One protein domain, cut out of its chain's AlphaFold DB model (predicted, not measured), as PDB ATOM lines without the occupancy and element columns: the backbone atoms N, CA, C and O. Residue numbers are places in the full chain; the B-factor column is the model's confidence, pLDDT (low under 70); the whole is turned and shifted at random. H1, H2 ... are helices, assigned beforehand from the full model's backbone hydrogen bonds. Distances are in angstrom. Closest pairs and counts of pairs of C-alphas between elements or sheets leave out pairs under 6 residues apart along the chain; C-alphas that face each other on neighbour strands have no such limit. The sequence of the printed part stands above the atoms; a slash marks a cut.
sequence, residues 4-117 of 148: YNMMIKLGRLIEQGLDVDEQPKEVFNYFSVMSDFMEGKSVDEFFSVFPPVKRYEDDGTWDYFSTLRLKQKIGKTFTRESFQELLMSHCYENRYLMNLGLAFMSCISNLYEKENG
ATOM      1  N   TYR A   4      -0.437  23.702 -38.726       92.50
ATOM      2  CA  TYR A   4       0.758  24.456 -39.125       92.50
ATOM      3  C   TYR A   4       0.759  24.790 -40.623       92.50
ATOM      4  O   TYR A   4       1.083  25.905 -41.029       92.50
ATOM      5  N   ASN A   5       0.312  23.852 -41.464       91.50
ATOM      6  CA  ASN A   5       0.165  24.102 -42.901       91.50
ATOM      7  C   ASN A   5      -0.928  25.135 -43.193       91.50
ATOM      8  O   ASN A   5      -0.808  25.889 -44.156       91.50
ATOM      9  N   MET A   6      -2.000  25.157 -42.395       91.38
ATOM     10  CA  MET A   6      -3.056  26.161 -42.520       91.38
ATOM     11  C   MET A   6      -2.519  27.555 -42.180       91.38
ATOM     12  O   MET A   6      -2.710  28.470 -42.978       91.38
ATOM     13  N   MET A   7      -1.767  27.681 -41.082       93.38
ATOM     14  CA  MET A   7      -1.125  28.938 -40.678       93.38
ATOM     15  C   MET A   7      -0.210  29.487 -41.775       93.38
ATOM     16  O   MET A   7      -0.336  30.644 -42.165       93.38
ATOM     17  N   ILE A   8       0.668  28.643 -42.332       93.00
ATOM     18  CA  ILE A   8       1.592  29.053 -43.403       93.00
ATOM     19  C   ILE A   8       0.823  29.483 -44.657       93.00
ATOM     20  O   ILE A   8       1.168  30.488 -45.277       93.00
ATOM     21  N   LYS A   9      -0.216  28.734 -45.050       92.38
ATOM     22  CA  LYS A   9      -1.022  29.066 -46.233       92.38
ATOM     23  C   LYS A   9      -1.744  30.396 -46.065       92.38
ATOM     24  O   LYS A   9      -1.673  31.220 -46.971       92.38
ATOM     25  N   LEU A  10      -2.400  30.615 -44.928       91.38
ATOM     26  CA  LEU A  10      -3.122  31.859 -44.681       91.38
ATOM     27  C   LEU A  10      -2.160  33.046 -44.564       91.38
ATOM     28  O   LEU A  10      -2.369  34.054 -45.228       91.38
ATOM     29  N   GLY A  11      -1.054  32.898 -43.828       92.56
ATOM     30  CA  GLY A  11      -0.017  33.930 -43.733       92.56
ATOM     31  C   GLY A  11       0.595  34.304 -45.090       92.56
ATOM     32  O   GLY A  11       0.916  35.468 -45.325       92.56
ATOM     33  N   ARG A  12       0.708  33.341 -46.014       93.69
ATOM     34  CA  ARG A  12       1.126  33.597 -47.400       93.69
ATOM     35  C   ARG A  12       0.055  34.323 -48.215       93.69
ATOM     36  O   ARG A  12       0.407  35.209 -48.978       93.69
ATOM     37  N   LEU A  13      -1.222  33.963 -48.073       91.75
ATOM     38  CA  LEU A  13      -2.315  34.663 -48.763       91.75
ATOM     39  C   LEU A  13      -2.411  36.126 -48.316       91.75
ATOM     40  O   LEU A  13      -2.567  37.004 -49.158       91.75
ATOM     41  N   ILE A  14      -2.239  36.385 -47.017       91.31
ATOM     42  CA  ILE A  14      -2.152  37.743 -46.455       91.31
ATOM     43  C   ILE A  14      -0.988  38.504 -47.095       91.31
ATOM     44  O   ILE A  14      -1.169  39.607 -47.598       91.31
ATOM     45  N   GLU A  15       0.198  37.893 -47.169       91.25
ATOM     46  CA  GLU A  15       1.356  38.512 -47.831       91.25
ATOM     47  C   GLU A  15       1.124  38.803 -49.322       91.25
ATOM     48  O   GLU A  15       1.663  39.768 -49.857       91.25
ATOM     49  N   GLN A  16       0.324  37.976 -49.997       92.25
ATOM     50  CA  GLN A  16      -0.009  38.116 -51.415       92.25
ATOM     51  C   GLN A  16      -1.117  39.145 -51.692       92.25
ATOM     52  O   GLN A  16      -1.450  39.354 -52.858       92.25
ATOM     53  N   GLY A  17      -1.658  39.795 -50.657       87.44
ATOM     54  CA  GLY A  17      -2.632  40.879 -50.800       87.44
ATOM     55  C   GLY A  17      -4.074  40.501 -50.469       87.44
ATOM     56  O   GLY A  17      -4.981  41.191 -50.923       87.44
ATOM     57  N   LEU A  18      -4.316  39.428 -49.705       86.44
ATOM     58  CA  LEU A  18      -5.624  39.245 -49.072       86.44
ATOM     59  C   LEU A  18      -5.878  40.418 -48.115       86.44
ATOM     60  O   LEU A  18      -5.200  40.532 -47.094       86.44
ATOM     61  N   ASP A  19      -6.863  41.251 -48.443       85.56
ATOM     62  CA  ASP A  19      -7.275  42.366 -47.600       85.56
ATOM     63  C   ASP A  19      -8.121  41.857 -46.422       85.56
ATOM     64  O   ASP A  19      -9.242  41.361 -46.570       85.56
ATOM     65  N   VAL A  20      -7.539  41.946 -45.230       85.75
ATOM     66  CA  VAL A  20      -8.150  41.496 -43.977       85.75
ATOM     67  C   VAL A  20      -9.290  42.426 -43.549       85.75
ATOM     68  O   VAL A  20     -10.223  41.986 -42.868       85.75
ATOM     69  N   ASP A  21      -9.251  43.688 -43.970       82.88
ATOM     70  CA  ASP A  21     -10.187  44.725 -43.540       82.88
ATOM     71  C   ASP A  21     -11.511  44.652 -44.324       82.88
ATOM     72  O   ASP A  21     -12.584  44.977 -43.788       82.88
ATOM     73  N   GLU A  22     -11.467  44.127 -45.555       86.88
ATOM     74  CA  GLU A  22     -12.655  43.843 -46.370       86.88
ATOM     75  C   GLU A  22     -13.486  42.675 -45.813       86.88
ATOM     76  O   GLU A  22     -14.719  42.745 -45.794       86.88
ATOM     77  N   GLN A  23     -12.833  41.614 -45.321       86.44
ATOM     78  CA  GLN A  23     -13.487  40.369 -44.876       86.44
ATOM     79  C   GLN A  23     -13.062  39.929 -43.459       86.44
ATOM     80  O   GLN A  23     -12.633  38.788 -43.245       86.44
ATOM     81  N   PRO A  24     -13.179  40.797 -42.435       87.94
ATOM     82  CA  PRO A  24     -12.598  40.524 -41.126       87.94
ATOM     83  C   PRO A  24     -13.288  39.364 -40.403       87.94
ATOM     84  O   PRO A  24     -12.644  38.696 -39.602       87.94
ATOM     85  N   LYS A  25     -14.569  39.085 -40.687       88.94
ATOM     86  CA  LYS A  25     -15.307  37.967 -40.070       88.94
ATOM     87  C   LYS A  25     -14.838  36.622 -40.610       88.94
ATOM     88  O   LYS A  25     -14.617  35.689 -39.843       88.94
ATOM     89  N   GLU A  26     -14.682  36.522 -41.922       88.44
ATOM     90  CA  GLU A  26     -14.216  35.324 -42.609       88.44
ATOM     91  C   GLU A  26     -12.796  34.982 -42.160       88.44
ATOM     92  O   GLU A  26     -12.525  33.842 -41.773       88.44
ATOM     93  N   VAL A  27     -11.914  35.984 -42.127       88.44
ATOM     94  CA  VAL A  27     -10.541  35.819 -41.646       88.44
ATOM     95  C   VAL A  27     -10.528  35.449 -40.151       88.44
ATOM     96  O   VAL A  27      -9.852  34.490 -39.769       88.44
ATOM     97  N   PHE A  28     -11.348  36.098 -39.314       90.81
ATOM     98  CA  PHE A  28     -11.525  35.733 -37.899       90.81
ATOM     99  C   PHE A  28     -11.987  34.285 -37.693       90.81
ATOM    100  O   PHE A  28     -11.489  33.592 -36.803       90.81
ATOM    101  N   ASN A  29     -12.875  33.775 -38.546       90.69
ATOM    102  CA  ASN A  29     -13.318  32.383 -38.465       90.69
ATOM    103  C   ASN A  29     -12.171  31.397 -38.718       90.69
ATOM    104  O   ASN A  29     -12.071  30.392 -38.012       90.69
ATOM    105  N   TYR A  30     -11.261  31.693 -39.655       90.75
ATOM    106  CA  TYR A  30     -10.056  30.874 -39.828       90.75
ATOM    107  C   TYR A  30      -9.184  30.877 -38.566       90.75
ATOM    108  O   TYR A  30      -8.689  29.819 -38.171       90.75
ATOM    109  N   PHE A  31      -9.040  32.024 -37.894       90.38
ATOM    110  CA  PHE A  31      -8.326  32.112 -36.615       90.38
ATOM    111  C   PHE A  31      -8.977  31.293 -35.508       90.38
ATOM    112  O   PHE A  31      -8.277  30.570 -34.791       90.38
ATOM    113  N   SER A  32     -10.304  31.354 -35.395       90.62
ATOM    114  CA  SER A  32     -11.062  30.538 -34.445       90.62
ATOM    115  C   SER A  32     -10.781  29.052 -34.659       90.62
ATOM    116  O   SER A  32     -10.357  28.370 -33.731       90.62
ATOM    117  N   VAL A  33     -10.915  28.577 -35.902       92.38
ATOM    118  CA  VAL A  33     -10.689  27.169 -36.263       92.38
ATOM    119  C   VAL A  33      -9.240  26.737 -36.012       92.38
ATOM    120  O   VAL A  33      -8.996  25.636 -35.522       92.38
ATOM    121  N   MET A  34      -8.255  27.588 -36.320       92.62
ATOM    122  CA  MET A  34      -6.853  27.289 -36.006       92.62
ATOM    123  C   MET A  34      -6.615  27.194 -34.501       92.62
ATOM    124  O   MET A  34      -5.894  26.299 -34.070       92.62
ATOM    125  N   SER A  35      -7.231  28.079 -33.715       92.81
ATOM    126  CA  SER A  35      -7.112  28.057 -32.255       92.81
ATOM    127  C   SER A  35      -7.703  26.767 -31.677       92.81
ATOM    128  O   SER A  35      -7.060  26.137 -30.843       92.81
ATOM    129  N   ASP A  36      -8.847  26.315 -32.201       93.94
ATOM    130  CA  ASP A  36      -9.464  25.032 -31.827       93.94
ATOM    131  C   ASP A  36      -8.570  23.832 -32.168       93.94
ATOM    132  O   ASP A  36      -8.449  22.889 -31.392       93.94
ATOM    133  N   PHE A  37      -7.887  23.854 -33.318       94.50
ATOM    134  CA  PHE A  37      -6.954  22.778 -33.675       94.50
ATOM    135  C   PHE A  37      -5.648  22.790 -32.879       94.50
ATOM    136  O   PHE A  37      -4.975  21.753 -32.808       94.50
ATOM    137  N   MET A  38      -5.263  23.950 -32.353       95.19
ATOM    138  CA  MET A  38      -4.060  24.118 -31.545       95.19
ATOM    139  C   MET A  38      -4.289  23.799 -30.073       95.19
ATOM    140  O   MET A  38      -3.327  23.458 -29.387       95.19
ATOM    141  N   GLU A  39      -5.528  23.850 -29.594       95.75
ATOM    142  CA  GLU A  39      -5.855  23.458 -28.229       95.75
ATOM    143  C   GLU A  39      -5.381  22.023 -27.932       95.75
ATOM    144  O   GLU A  39      -5.558  21.085 -28.715       95.75
ATOM    145  N   GLY A  40      -4.684  21.860 -26.808       95.50
ATOM    146  CA  GLY A  40      -4.075  20.599 -26.391       95.50
ATOM    147  C   GLY A  40      -2.809  20.199 -27.162       95.50
ATOM    148  O   GLY A  40      -2.175  19.206 -26.796       95.50
ATOM    149  N   LYS A  41      -2.391  20.937 -28.201       95.56
ATOM    150  CA  LYS A  41      -1.132  20.664 -28.919       95.56
ATOM    151  C   LYS A  41       0.079  21.046 -28.085       95.56
ATOM    152  O   LYS A  41       0.031  21.986 -27.296       95.56
ATOM    153  N   SER A  42       1.174  20.316 -28.287       96.69
ATOM    154  CA  SER A  42       2.425  20.552 -27.575       96.69
ATOM    155  C   SER A  42       3.046  21.886 -27.982       96.69
ATOM    156  O   SER A  42       3.246  22.171 -29.165       96.69
ATOM    157  N   VAL A  43       3.408  22.677 -26.975       95.44
ATOM    158  CA  VAL A  43       4.141  23.933 -27.168       95.44
ATOM    159  C   VAL A  43       5.545  23.654 -27.712       95.44
ATOM    160  O   VAL A  43       6.027  24.365 -28.591       95.44
ATOM    161  N   ASP A  44       6.195  22.588 -27.240       94.44
ATOM    162  CA  ASP A  44       7.506  22.161 -27.739       94.44
ATOM    163  C   ASP A  44       7.454  21.750 -29.214       94.44
ATOM    164  O   ASP A  44       8.329  22.140 -29.986       94.44
ATOM    165  N   GLU A  45       6.414  21.014 -29.619       94.75
ATOM    166  CA  GLU A  45       6.207  20.636 -31.021       94.75
ATOM    167  C   GLU A  45       6.030  21.876 -31.904       94.75
ATOM    168  O   GLU A  45       6.697  21.993 -32.932       94.75
ATOM    169  N   PHE A  46       5.214  22.843 -31.478       95.06
ATOM    170  CA  PHE A  46       5.049  24.098 -32.207       95.06
ATOM    171  C   PHE A  46       6.387  24.823 -32.399       95.06
ATOM    172  O   PHE A  46       6.732  25.167 -33.528       95.06
ATOM    173  N   PHE A  47       7.174  25.001 -31.333       93.50
ATOM    174  CA  PHE A  47       8.465  25.693 -31.425       93.50
ATOM    175  C   PHE A  47       9.546  24.885 -32.158       93.50
ATOM    176  O   PHE A  47      10.558  25.455 -32.567       93.50
ATOM    177  N   SER A  48       9.347  23.580 -32.364       93.19
ATOM    178  CA  SER A  48      10.202  22.782 -33.252       93.19
ATOM    179  C   SER A  48       9.956  23.092 -34.734       93.19
ATOM    180  O   SER A  48      10.883  23.022 -35.539       93.19
ATOM    181  N   VAL A  49       8.723  23.479 -35.085       93.50
ATOM    182  CA  VAL A  49       8.318  23.861 -36.449       93.50
ATOM    183  C   VAL A  49       8.528  25.357 -36.690       93.50
ATOM    184  O   VAL A  49       8.972  25.758 -37.766       93.50
ATOM    185  N   PHE A  50       8.236  26.183 -35.685       93.69
ATOM    186  CA  PHE A  50       8.374  27.637 -35.706       93.69
ATOM    187  C   PHE A  50       9.335  28.083 -34.598       93.69
ATOM    188  O   PHE A  50       8.892  28.395 -33.491       93.69
ATOM    189  N   PRO A  51      10.653  28.098 -34.870       91.69
ATOM    190  CA  PRO A  51      11.653  28.419 -33.862       91.69
ATOM    191  C   PRO A  51      11.425  29.786 -33.199       91.69
ATOM    192  O   PRO A  51      10.981  30.730 -33.868       91.69
ATOM    193  N   PRO A  52      11.756  29.909 -31.900       91.31
ATOM    194  CA  PRO A  52      11.716  31.183 -31.195       91.31
ATOM    195  C   PRO A  52      12.729  32.166 -31.791       91.31
ATOM    196  O   PRO A  52      13.733  31.745 -32.373       91.31
ATOM    197  N   VAL A  53      12.497  33.466 -31.598       89.12
ATOM    198  CA  VAL A  53      13.437  34.515 -32.024       89.12
ATOM    199  C   VAL A  53      14.817  34.299 -31.393       89.12
ATOM    200  O   VAL A  53      14.938  34.139 -30.180       89.12
ATOM    201  N   LYS A  54      15.872  34.318 -32.216       84.69
ATOM    202  CA  LYS A  54      17.279  34.175 -31.790       84.69
ATOM    203  C   LYS A  54      17.991  35.523 -31.660       84.69
ATOM    204  O   LYS A  54      19.109  35.701 -32.139       84.69
ATOM    205  N   ARG A  55      17.325  36.491 -31.036       85.00
ATOM    206  CA  ARG A  55      17.911  37.784 -30.660       85.00
ATOM    207  C   ARG A  55      18.290  37.732 -29.185       85.00
ATOM    208  O   ARG A  55      17.537  37.184 -28.394       85.00
ATOM    209  N   TYR A  56      19.442  38.279 -28.814       84.75
ATOM    210  CA  TYR A  56      19.922  38.284 -27.422       84.75
ATOM    211  C   TYR A  56      20.100  39.698 -26.858       84.75
ATOM    212  O   TYR A  56      20.537  39.856 -25.723       84.75
ATOM    213  N   GLU A  57      19.787  40.711 -27.662       85.38
ATOM    214  CA  GLU A  57      19.818  42.115 -27.275       85.38
ATOM    215  C   GLU A  57      18.489  42.499 -26.628       85.38
ATOM    216  O   GLU A  57      17.429  42.118 -27.122       85.38
ATOM    217  N   ASP A  58      18.566  43.249 -25.531       78.25
ATOM    218  CA  ASP A  58      17.412  43.830 -24.845       78.25
ATOM    219  C   ASP A  58      17.193  45.258 -25.367       78.25
ATOM    220  O   ASP A  58      17.716  46.234 -24.826       78.25
ATOM    221  N   ASP A  59      16.496  45.359 -26.499       83.00
ATOM    222  CA  ASP A  59      16.147  46.609 -27.192       83.00
ATOM    223  C   ASP A  59      14.653  46.961 -27.043       83.00
ATOM    224  O   ASP A  59      14.120  47.801 -27.772       83.00
ATOM    225  N   GLY A  60      13.959  46.302 -26.108       76.00
ATOM    226  CA  GLY A  60      12.508  46.400 -25.947       76.00
ATOM    227  C   GLY A  60      11.701  45.573 -26.956       76.00
ATOM    228  O   GLY A  60      10.471  45.640 -26.940       76.00
ATOM    229  N   THR A  61      12.354  44.784 -27.816       82.44
ATOM    230  CA  THR A  61      11.700  43.766 -28.655       82.44
ATOM    231  C   THR A  61      11.839  42.366 -28.044       82.44
ATOM    232  O   THR A  61      12.457  42.177 -26.998       82.44
ATOM    233  N   TRP A  62      11.227  41.354 -28.667       86.75
ATOM    234  CA  TRP A  62      11.348  39.980 -28.184       86.75
ATOM    235  C   TRP A  62      12.767  39.444 -28.354       86.75
ATOM    236  O   TRP A  62      13.217  39.162 -29.466       86.75
ATOM    237  N   ASP A  63      13.429  39.209 -27.228       89.62
ATOM    238  CA  ASP A  63      14.655  38.429 -27.158       89.62
ATOM    239  C   ASP A  63      14.369  36.933 -26.896       89.62
ATOM    240  O   ASP A  63      13.259  36.502 -26.546       89.62
ATOM    241  N   TYR A  64      15.402  36.116 -27.066       88.81
ATOM    242  CA  TYR A  64      15.368  34.672 -26.889       88.81
ATOM    243  C   TYR A  64      14.974  34.271 -25.462       88.81
ATOM    244  O   TYR A  64      14.132  33.391 -25.275       88.81
ATOM    245  N   PHE A  65      15.531  34.924 -24.440       90.00
ATOM    246  CA  PHE A  65      15.226  34.628 -23.040       90.00
ATOM    247  C   PHE A  65      13.792  35.024 -22.677       90.00
ATOM    248  O   PHE A  65      13.103  34.253 -22.007       90.00
ATOM    249  N   SER A  66      13.314  36.176 -23.151       90.44
ATOM    250  CA  SER A  66      11.912  36.595 -23.020       90.44
ATOM    251  C   SER A  66      10.969  35.596 -23.682       90.44
ATOM    252  O   SER A  66       9.973  35.192 -23.079       90.44
ATOM    253  N   THR A  67      11.334  35.102 -24.865       90.31
ATOM    254  CA  THR A  67      10.568  34.068 -25.567       90.31
ATOM    255  C   THR A  67      10.525  32.751 -24.784       90.31
ATOM    256  O   THR A  67       9.465  32.134 -24.654       90.31
ATOM    257  N   LEU A  68      11.650  32.322 -24.201       90.75
ATOM    258  CA  LEU A  68      11.689  31.126 -23.353       90.75
ATOM    259  C   LEU A  68      10.838  31.280 -22.086       90.75
ATOM    260  O   LEU A  68      10.172  30.324 -21.684       90.75
ATOM    261  N   ARG A  69      10.820  32.471 -21.474       91.44
ATOM    262  CA  ARG A  69       9.943  32.767 -20.330       91.44
ATOM    263  C   ARG A  69       8.468  32.681 -20.718       91.44
ATOM    264  O   ARG A  69       7.694  32.055 -19.996       91.44
ATOM    265  N   LEU A  70       8.083  33.239 -21.870       90.56
ATOM    266  CA  LEU A  70       6.713  33.124 -22.382       90.56
ATOM    267  C   LEU A  70       6.334  31.657 -22.618       90.56
ATOM    268  O   LEU A  70       5.289  31.205 -22.155       90.56
ATOM    269  N   LYS A  71       7.216  30.887 -23.260       91.50
ATOM    270  CA  LYS A  71       7.024  29.448 -23.474       91.50
ATOM    271  C   LYS A  71       6.764  28.697 -22.160       91.50
ATOM    272  O   LYS A  71       5.855  27.874 -22.094       91.50
ATOM    273  N   GLN A  72       7.522  29.001 -21.104       90.88
ATOM    274  CA  GLN A  72       7.315  28.413 -19.775       90.88
ATOM    275  C   GLN A  72       5.978  28.829 -19.146       90.88
ATOM    276  O   GLN A  72       5.323  27.990 -18.531       90.88
ATOM    277  N   LYS A  73       5.562  30.092 -19.323       92.75
ATOM    278  CA  LYS A  73       4.273  30.620 -18.839       92.75
ATOM    279  C   LYS A  73       3.081  29.918 -19.499       92.75
ATOM    280  O   LYS A  73       2.110  29.626 -18.812       92.75
ATOM    281  N   ILE A  74       3.163  29.635 -20.802       93.31
ATOM    282  CA  ILE A  74       2.121  28.898 -21.540       93.31
ATOM    283  C   ILE A  74       2.002  27.460 -21.013       93.31
ATOM    284  O   ILE A  74       0.902  26.938 -20.850       93.31
ATOM    285  N   GLY A  75       3.135  26.819 -20.716       92.62
ATOM    286  CA  GLY A  75       3.185  25.458 -20.191       92.62
ATOM    287  C   GLY A  75       3.448  24.408 -21.273       92.62
ATOM    288  O   GLY A  75       4.150  24.657 -22.248       92.62
ATOM    289  N   LYS A  76       2.944  23.183 -21.070       95.69
ATOM    290  CA  LYS A  76       3.247  22.034 -21.951       95.69
ATOM    291  C   LYS A  76       2.381  21.983 -23.207       95.69
ATOM    292  O   LYS A  76       2.840  21.516 -24.250       95.69
ATOM    293  N   THR A  77       1.136  22.428 -23.093       97.19
ATOM    294  CA  THR A  77       0.128  22.371 -24.154       97.19
ATOM    295  C   THR A  77      -0.603  23.696 -24.252       97.19
ATOM    296  O   THR A  77      -0.813  24.344 -23.230       97.19
ATOM    297  N   PHE A  78      -1.030  24.071 -25.452       96.69
ATOM    298  CA  PHE A  78      -1.810  25.290 -25.643       96.69
ATOM    299  C   PHE A  78      -3.241  25.151 -25.116       96.69
ATOM    300  O   PHE A  78      -3.908  24.146 -25.365       96.69
ATOM    301  N   THR A  79      -3.736  26.196 -24.457       95.69
ATOM    302  CA  THR A  79      -5.163  26.560 -24.478       95.69
ATOM    303  C   THR A  79      -5.447  27.465 -25.675       95.69
ATOM    304  O   THR A  79      -4.517  28.045 -26.254       95.69
ATOM    305  N   ARG A  80      -6.727  27.646 -26.009       94.00
ATOM    306  CA  ARG A  80      -7.167  28.568 -27.062       94.00
ATOM    307  C   ARG A  80      -6.615  29.985 -26.852       94.00
ATOM    308  O   ARG A  80      -6.031  30.559 -27.769       94.00
ATOM    309  N   GLU A  81      -6.725  30.512 -25.637       92.50
ATOM    310  CA  GLU A  81      -6.280  31.861 -25.264       92.50
ATOM    311  C   GLU A  81      -4.757  31.980 -25.327       92.50
ATOM    312  O   GLU A  81      -4.231  32.931 -25.897       92.50
ATOM    313  N   SER A  82      -4.037  30.985 -24.799       94.50
ATOM    314  CA  SER A  82      -2.571  31.008 -24.794       94.50
ATOM    315  C   SER A  82      -1.979  30.958 -26.206       94.50
ATOM    316  O   SER A  82      -0.945  31.574 -26.471       94.50
ATOM    317  N   PHE A  83      -2.642  30.258 -27.135       94.56
ATOM    318  CA  PHE A  83      -2.238  30.232 -28.536       94.56
ATOM    319  C   PHE A  83      -2.484  31.586 -29.212       94.56
ATOM    320  O   PHE A  83      -1.632  32.061 -29.961       94.56
ATOM    321  N   GLN A  84      -3.614  32.231 -28.921       92.62
ATOM    322  CA  GLN A  84      -3.915  33.573 -29.420       92.62
ATOM    323  C   GLN A  84      -2.924  34.617 -28.879       92.62
ATOM    324  O   GLN A  84      -2.391  35.401 -29.663       92.62
ATOM    325  N   GLU A  85      -2.614  34.589 -27.576       92.00
ATOM    326  CA  GLU A  85      -1.589  35.445 -26.949       92.00
ATOM    327  C   GLU A  85      -0.225  35.239 -27.621       92.00
ATOM    328  O   GLU A  85       0.427  36.204 -28.022       92.00
ATOM    329  N   LEU A  86       0.174  33.978 -27.829       93.00
ATOM    330  CA  LEU A  86       1.407  33.655 -28.541       93.00
ATOM    331  C   LEU A  86       1.401  34.238 -29.959       93.00
ATOM    332  O   LEU A  86       2.384  34.859 -30.368       93.00
ATOM    333  N   LEU A  87       0.318  34.051 -30.713       92.19
ATOM    334  CA  LEU A  87       0.224  34.514 -32.093       92.19
ATOM    335  C   LEU A  87       0.396  36.039 -32.185       92.19
ATOM    336  O   LEU A  87       1.126  36.503 -33.057       92.19
ATOM    337  N   MET A  88      -0.188  36.799 -31.256       90.69
ATOM    338  CA  MET A  88      -0.051  38.263 -31.188       90.69
ATOM    339  C   MET A  88       1.320  38.728 -30.670       90.69
ATOM    340  O   MET A  88       1.709  39.868 -30.899       90.69
ATOM    341  N   SER A  89       2.072  37.865 -29.980       89.44
ATOM    342  CA  SER A  89       3.375  38.237 -29.415       89.44
ATOM    343  C   SER A  89       4.478  38.396 -30.466       89.44
ATOM    344  O   SER A  89       5.403  39.163 -30.252       89.44
ATOM    345  N   HIS A  90       4.405  37.698 -31.604       86.12
ATOM    346  CA  HIS A  90       5.472  37.670 -32.619       86.12
ATOM    347  C   HIS A  90       6.840  37.160 -32.124       86.12
ATOM    348  O   HIS A  90       7.872  37.465 -32.718       86.12
ATOM    349  N   CYS A  91       6.881  36.338 -31.074       88.88
ATOM    350  CA  CYS A  91       8.125  35.825 -30.488       88.88
ATOM    351  C   CYS A  91       8.785  34.668 -31.288       88.88
ATOM    352  O   CYS A  91       9.505  33.835 -30.734       88.88
ATOM    353  N   TYR A  92       8.535  34.565 -32.593       89.75
ATOM    354  CA  TYR A  92       8.992  33.474 -33.468       89.75
ATOM    355  C   TYR A  92       9.572  34.016 -34.786       89.75
ATOM    356  O   TYR A  92       9.197  35.089 -35.247       89.75
ATOM    357  N   GLU A  93      10.476  33.269 -35.427       88.38
ATOM    358  CA  GLU A  93      11.219  33.754 -36.613       88.38
ATOM    359  C   GLU A  93      10.400  33.729 -37.923       88.38
ATOM    360  O   GLU A  93      10.807  34.286 -38.943       88.38
ATOM    361  N   ASN A  94       9.253  33.044 -37.941       91.94
ATOM    362  CA  ASN A  94       8.509  32.803 -39.175       91.94
ATOM    363  C   ASN A  94       7.659  34.017 -39.597       91.94
ATOM    364  O   ASN A  94       6.611  34.284 -39.009       91.94
ATOM    365  N   ARG A  95       8.053  34.684 -40.691       90.75
ATOM    366  CA  ARG A  95       7.342  35.849 -41.255       90.75
ATOM    367  C   ARG A  95       5.861  35.596 -41.560       90.75
ATOM    368  O   ARG A  95       5.043  36.474 -41.313       90.75
ATOM    369  N   TYR A  96       5.485  34.419 -42.068       93.12
ATOM    370  CA  TYR A  96       4.074  34.130 -42.370       93.12
ATOM    371  C   TYR A  96       3.230  34.082 -41.106       93.12
ATOM    372  O   TYR A  96       2.101  34.564 -41.103       93.12
ATOM    373  N   LEU A  97       3.792  33.532 -40.033       92.69
ATOM    374  CA  LEU A  97       3.133  33.509 -38.740       92.69
ATOM    375  C   LEU A  97       3.060  34.917 -38.131       92.69
ATOM    376  O   LEU A  97       2.065  35.253 -37.499       92.69
ATOM    377  N   MET A  98       4.052  35.774 -38.401       91.38
ATOM    378  CA  MET A  98       4.009  37.175 -37.973       91.38
ATOM    379  C   MET A  98       2.891  37.933 -38.689       91.38
ATOM    380  O   MET A  98       2.063  38.556 -38.033       91.38
ATOM    381  N   ASN A  99       2.801  37.815 -40.017       91.12
ATOM    382  CA  ASN A  99       1.695  38.393 -40.788       91.12
ATOM    383  C   ASN A  99       0.343  37.885 -40.276       91.12
ATOM    384  O   ASN A  99      -0.625  38.637 -40.205       91.12
ATOM    385  N   LEU A 100       0.293  36.608 -39.895       92.12
ATOM    386  CA  LEU A 100      -0.899  35.984 -39.354       92.12
ATOM    387  C   LEU A 100      -1.311  36.606 -38.007       92.12
ATOM    388  O   LEU A 100      -2.483  36.926 -37.827       92.12
ATOM    389  N   GLY A 101      -0.370  36.847 -37.091       92.31
ATOM    390  CA  GLY A 101      -0.645  37.565 -35.841       92.31
ATOM    391  C   GLY A 101      -1.105  39.008 -36.051       92.31
ATOM    392  O   GLY A 101      -2.064  39.437 -35.413       92.31
ATOM    393  N   LEU A 102      -0.499  39.731 -36.999       91.50
ATOM    394  CA  LEU A 102      -0.905  41.099 -37.344       91.50
ATOM    395  C   LEU A 102      -2.335  41.130 -37.896       91.50
ATOM    396  O   LEU A 102      -3.155  41.935 -37.460       91.50
ATOM    397  N   ALA A 103      -2.651  40.211 -38.809       92.62
ATOM    398  CA  ALA A 103      -3.992  40.070 -39.361       92.62
ATOM    399  C   ALA A 103      -5.026  39.730 -38.279       92.62
ATOM    400  O   ALA A 103      -6.127  40.272 -38.300       92.62
ATOM    401  N   PHE A 104      -4.672  38.887 -37.303       92.75
ATOM    402  CA  PHE A 104      -5.565  38.574 -36.188       92.75
ATOM    403  C   PHE A 104      -5.893  39.813 -35.351       92.75
ATOM    404  O   PHE A 104      -7.062  40.062 -35.053       92.75
ATOM    405  N   MET A 105      -4.877  40.617 -35.030       91.00
ATOM    406  CA  MET A 105      -5.066  41.876 -34.307       91.00
ATOM    407  C   MET A 105      -5.921  42.866 -35.106       91.00
ATOM    408  O   MET A 105      -6.839  43.460 -34.536       91.00
ATOM    409  N   SER A 106      -5.691  42.987 -36.422       91.06
ATOM    410  CA  SER A 106      -6.523  43.832 -37.294       91.06
ATOM    411  C   SER A 106      -7.983  43.375 -37.295       91.06
ATOM    412  O   SER A 106      -8.886  44.176 -37.054       91.06
ATOM    413  N   CYS A 107      -8.235  42.069 -37.461       91.62
ATOM    414  CA  CYS A 107      -9.582  41.497 -37.394       91.62
ATOM    415  C   CYS A 107     -10.294  41.862 -36.091       91.62
ATOM    416  O   CYS A 107     -11.432  42.326 -36.137       91.62
ATOM    417  N   ILE A 108      -9.643  41.655 -34.941       89.94
ATOM    418  CA  ILE A 108     -10.237  41.965 -33.635       89.94
ATOM    419  C   ILE A 108     -10.574  43.454 -33.548       89.94
ATOM    420  O   ILE A 108     -11.700  43.796 -33.188       89.94
ATOM    421  N   SER A 109      -9.635  44.329 -33.919       89.31
ATOM    422  CA  SER A 109      -9.842  45.780 -33.882       89.31
ATOM    423  C   SER A 109     -11.009  46.213 -34.776       89.31
ATOM    424  O   SER A 109     -11.897  46.939 -34.332       89.31
ATOM    425  N   ASN A 110     -11.066  45.709 -36.008       89.81
ATOM    426  CA  ASN A 110     -12.112  46.052 -36.971       89.81
ATOM    427  C   ASN A 110     -13.486  45.520 -36.565       89.81
ATOM    428  O   ASN A 110     -14.501  46.186 -36.777       89.81
ATOM    429  N   LEU A 111     -13.551  44.306 -36.013       90.38
ATOM    430  CA  LEU A 111     -14.806  43.745 -35.515       90.38
ATOM    431  C   LEU A 111     -15.312  44.542 -34.314       90.38
ATOM    432  O   LEU A 111     -16.489  44.902 -34.287       90.38
ATOM    433  N   TYR A 112     -14.410  44.901 -33.398       89.62
ATOM    434  CA  TYR A 112     -14.728  45.765 -32.268       89.62
ATOM    435  C   TYR A 112     -15.297  47.110 -32.724       89.62
ATOM    436  O   TYR A 112     -16.357  47.528 -32.254       89.62
ATOM    437  N   GLU A 113     -14.631  47.769 -33.672       89.56
ATOM    438  CA  GLU A 113     -15.078  49.057 -34.195       89.56
ATOM    439  C   GLU A 113     -16.423  48.952 -34.915       89.56
ATOM    440  O   GLU A 113     -17.292  49.803 -34.722       89.56
ATOM    441  N   LYS A 114     -16.658  47.879 -35.679       86.75
ATOM    442  CA  LYS A 114     -17.949  47.643 -36.346       86.75
ATOM    443  C   LYS A 114     -19.098  47.434 -35.353       86.75
ATOM    444  O   LYS A 114     -20.213  47.882 -35.621       86.75
ATOM    445  N   GLU A 115     -18.859  46.768 -34.226       87.50
ATOM    446  CA  GLU A 115     -19.892  46.493 -33.215       87.50
ATOM    447  C   GLU A 115     -20.181  47.714 -32.323       87.50
ATOM    448  O   GLU A 115     -21.347  48.064 -32.063       87.50
ATOM    449  N   ASN A 116     -19.122  48.408 -31.905       86.38
ATOM    450  CA  ASN A 116     -19.188  49.486 -30.918       86.38
ATOM    451  C   ASN A 116     -19.258  50.886 -31.550       86.38
ATOM    452  O   ASN A 116     -19.682  51.841 -30.898       86.38
ATOM    453  N   GLY A 117     -18.912  51.015 -32.833       85.25
ATOM    454  CA  GLY A 117     -18.830  52.287 -33.558       85.25
ATOM    455  C   GLY A 117     -17.608  53.136 -33.187       85.25
ATOM    456  O   GLY A 117     -17.590  54.324 -33.513       85.25
TER     457      GLY A 117
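AT A GLANCE: This is residues 4 to 117 of the 148 residues of an uncharacterized protein of Paraliobacillus ryukyuensis (UniProt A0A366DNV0). Three helices, H2, H5 and H6, form a triangle: H6 is its long base, the first residue of H2 and the end of H5 meet H6 at separate points along it, and the end of H2 meets the start of H5 at the third corner. H1 crosses the first part of H6, the short helices H3 and H4 lie beyond H5 at the other end from Gly 117, and residues 112 to 117, of which 112 to 116 belong to H6, stick out. The printed part has 114 residues with six named helices, H1 to H6 in order along the chain, and no named strand; the class is all helix. It is compact, with a radius of gyration of the C-alphas of 14.3 A and spans of 39 by 32 by 29 A.

IN THESE COORDINATES: The printed part begins with H1, residues 4 to 15, whose C-alpha 4 is at (0.758, 24.456, -39.125). H2, residues 24 to 38, is 20.8 A long from first to last C-alpha. H3 is residues 43 to 49, and H4, residues 64 to 74, begins with C-alpha 64 at (15.368, 34.672, -26.889). H5 is residues 80 to 89. H6, residues 95 to 116, is the longest at 31.6 A and ends with C-alpha 116 at (-19.188, 49.486, -30.918).

HOW THE PARTS SIT: H6 is the hub, touching three helices. Its residues 95 to 103 touch H1, closest at the C-alphas of Gly 11 and Tyr 96, 4.3 A apart, at 72 degrees, only just about perpendicular. Its residues 97 to 105 touch H5, closest at the C-alphas of Met 88 and Gly 101, 4.7 A, at a steep tilt of 69 degrees, only just short of perpendicular. Its residues 104 to 111 touch H2, closest at the C-alphas of Pro 24 and Cys 107, 4.9 A, at a steep tilt of 56 degrees. H2 touches H5 with residues 35 to 38, closest at the C-alphas of Ser 35 and Arg 80, 5.2 A. The helix packing is mostly crossed, with no touching pair at a shallow tilt. H4 is close to but not clearly touching H5, with the C-alphas of Ile 74 and Ser 82 closest at 6.1 A, and likewise H3, with those of Val 43 and Lys 71 at 7.2 A. H4 and H6 are apart. In H1 to H6 every O i to N i+4 pair is within hydrogen-bond range.

THE WHOLE: The C-alphas farthest apart, those of Tyr 56 and Gly 117, are 41.7 A apart. The link from H3 to H4, residues 50 to 63, is long. The printed part has no cut. Its mean pLDDT is 90.7, and no printed residue is under 70.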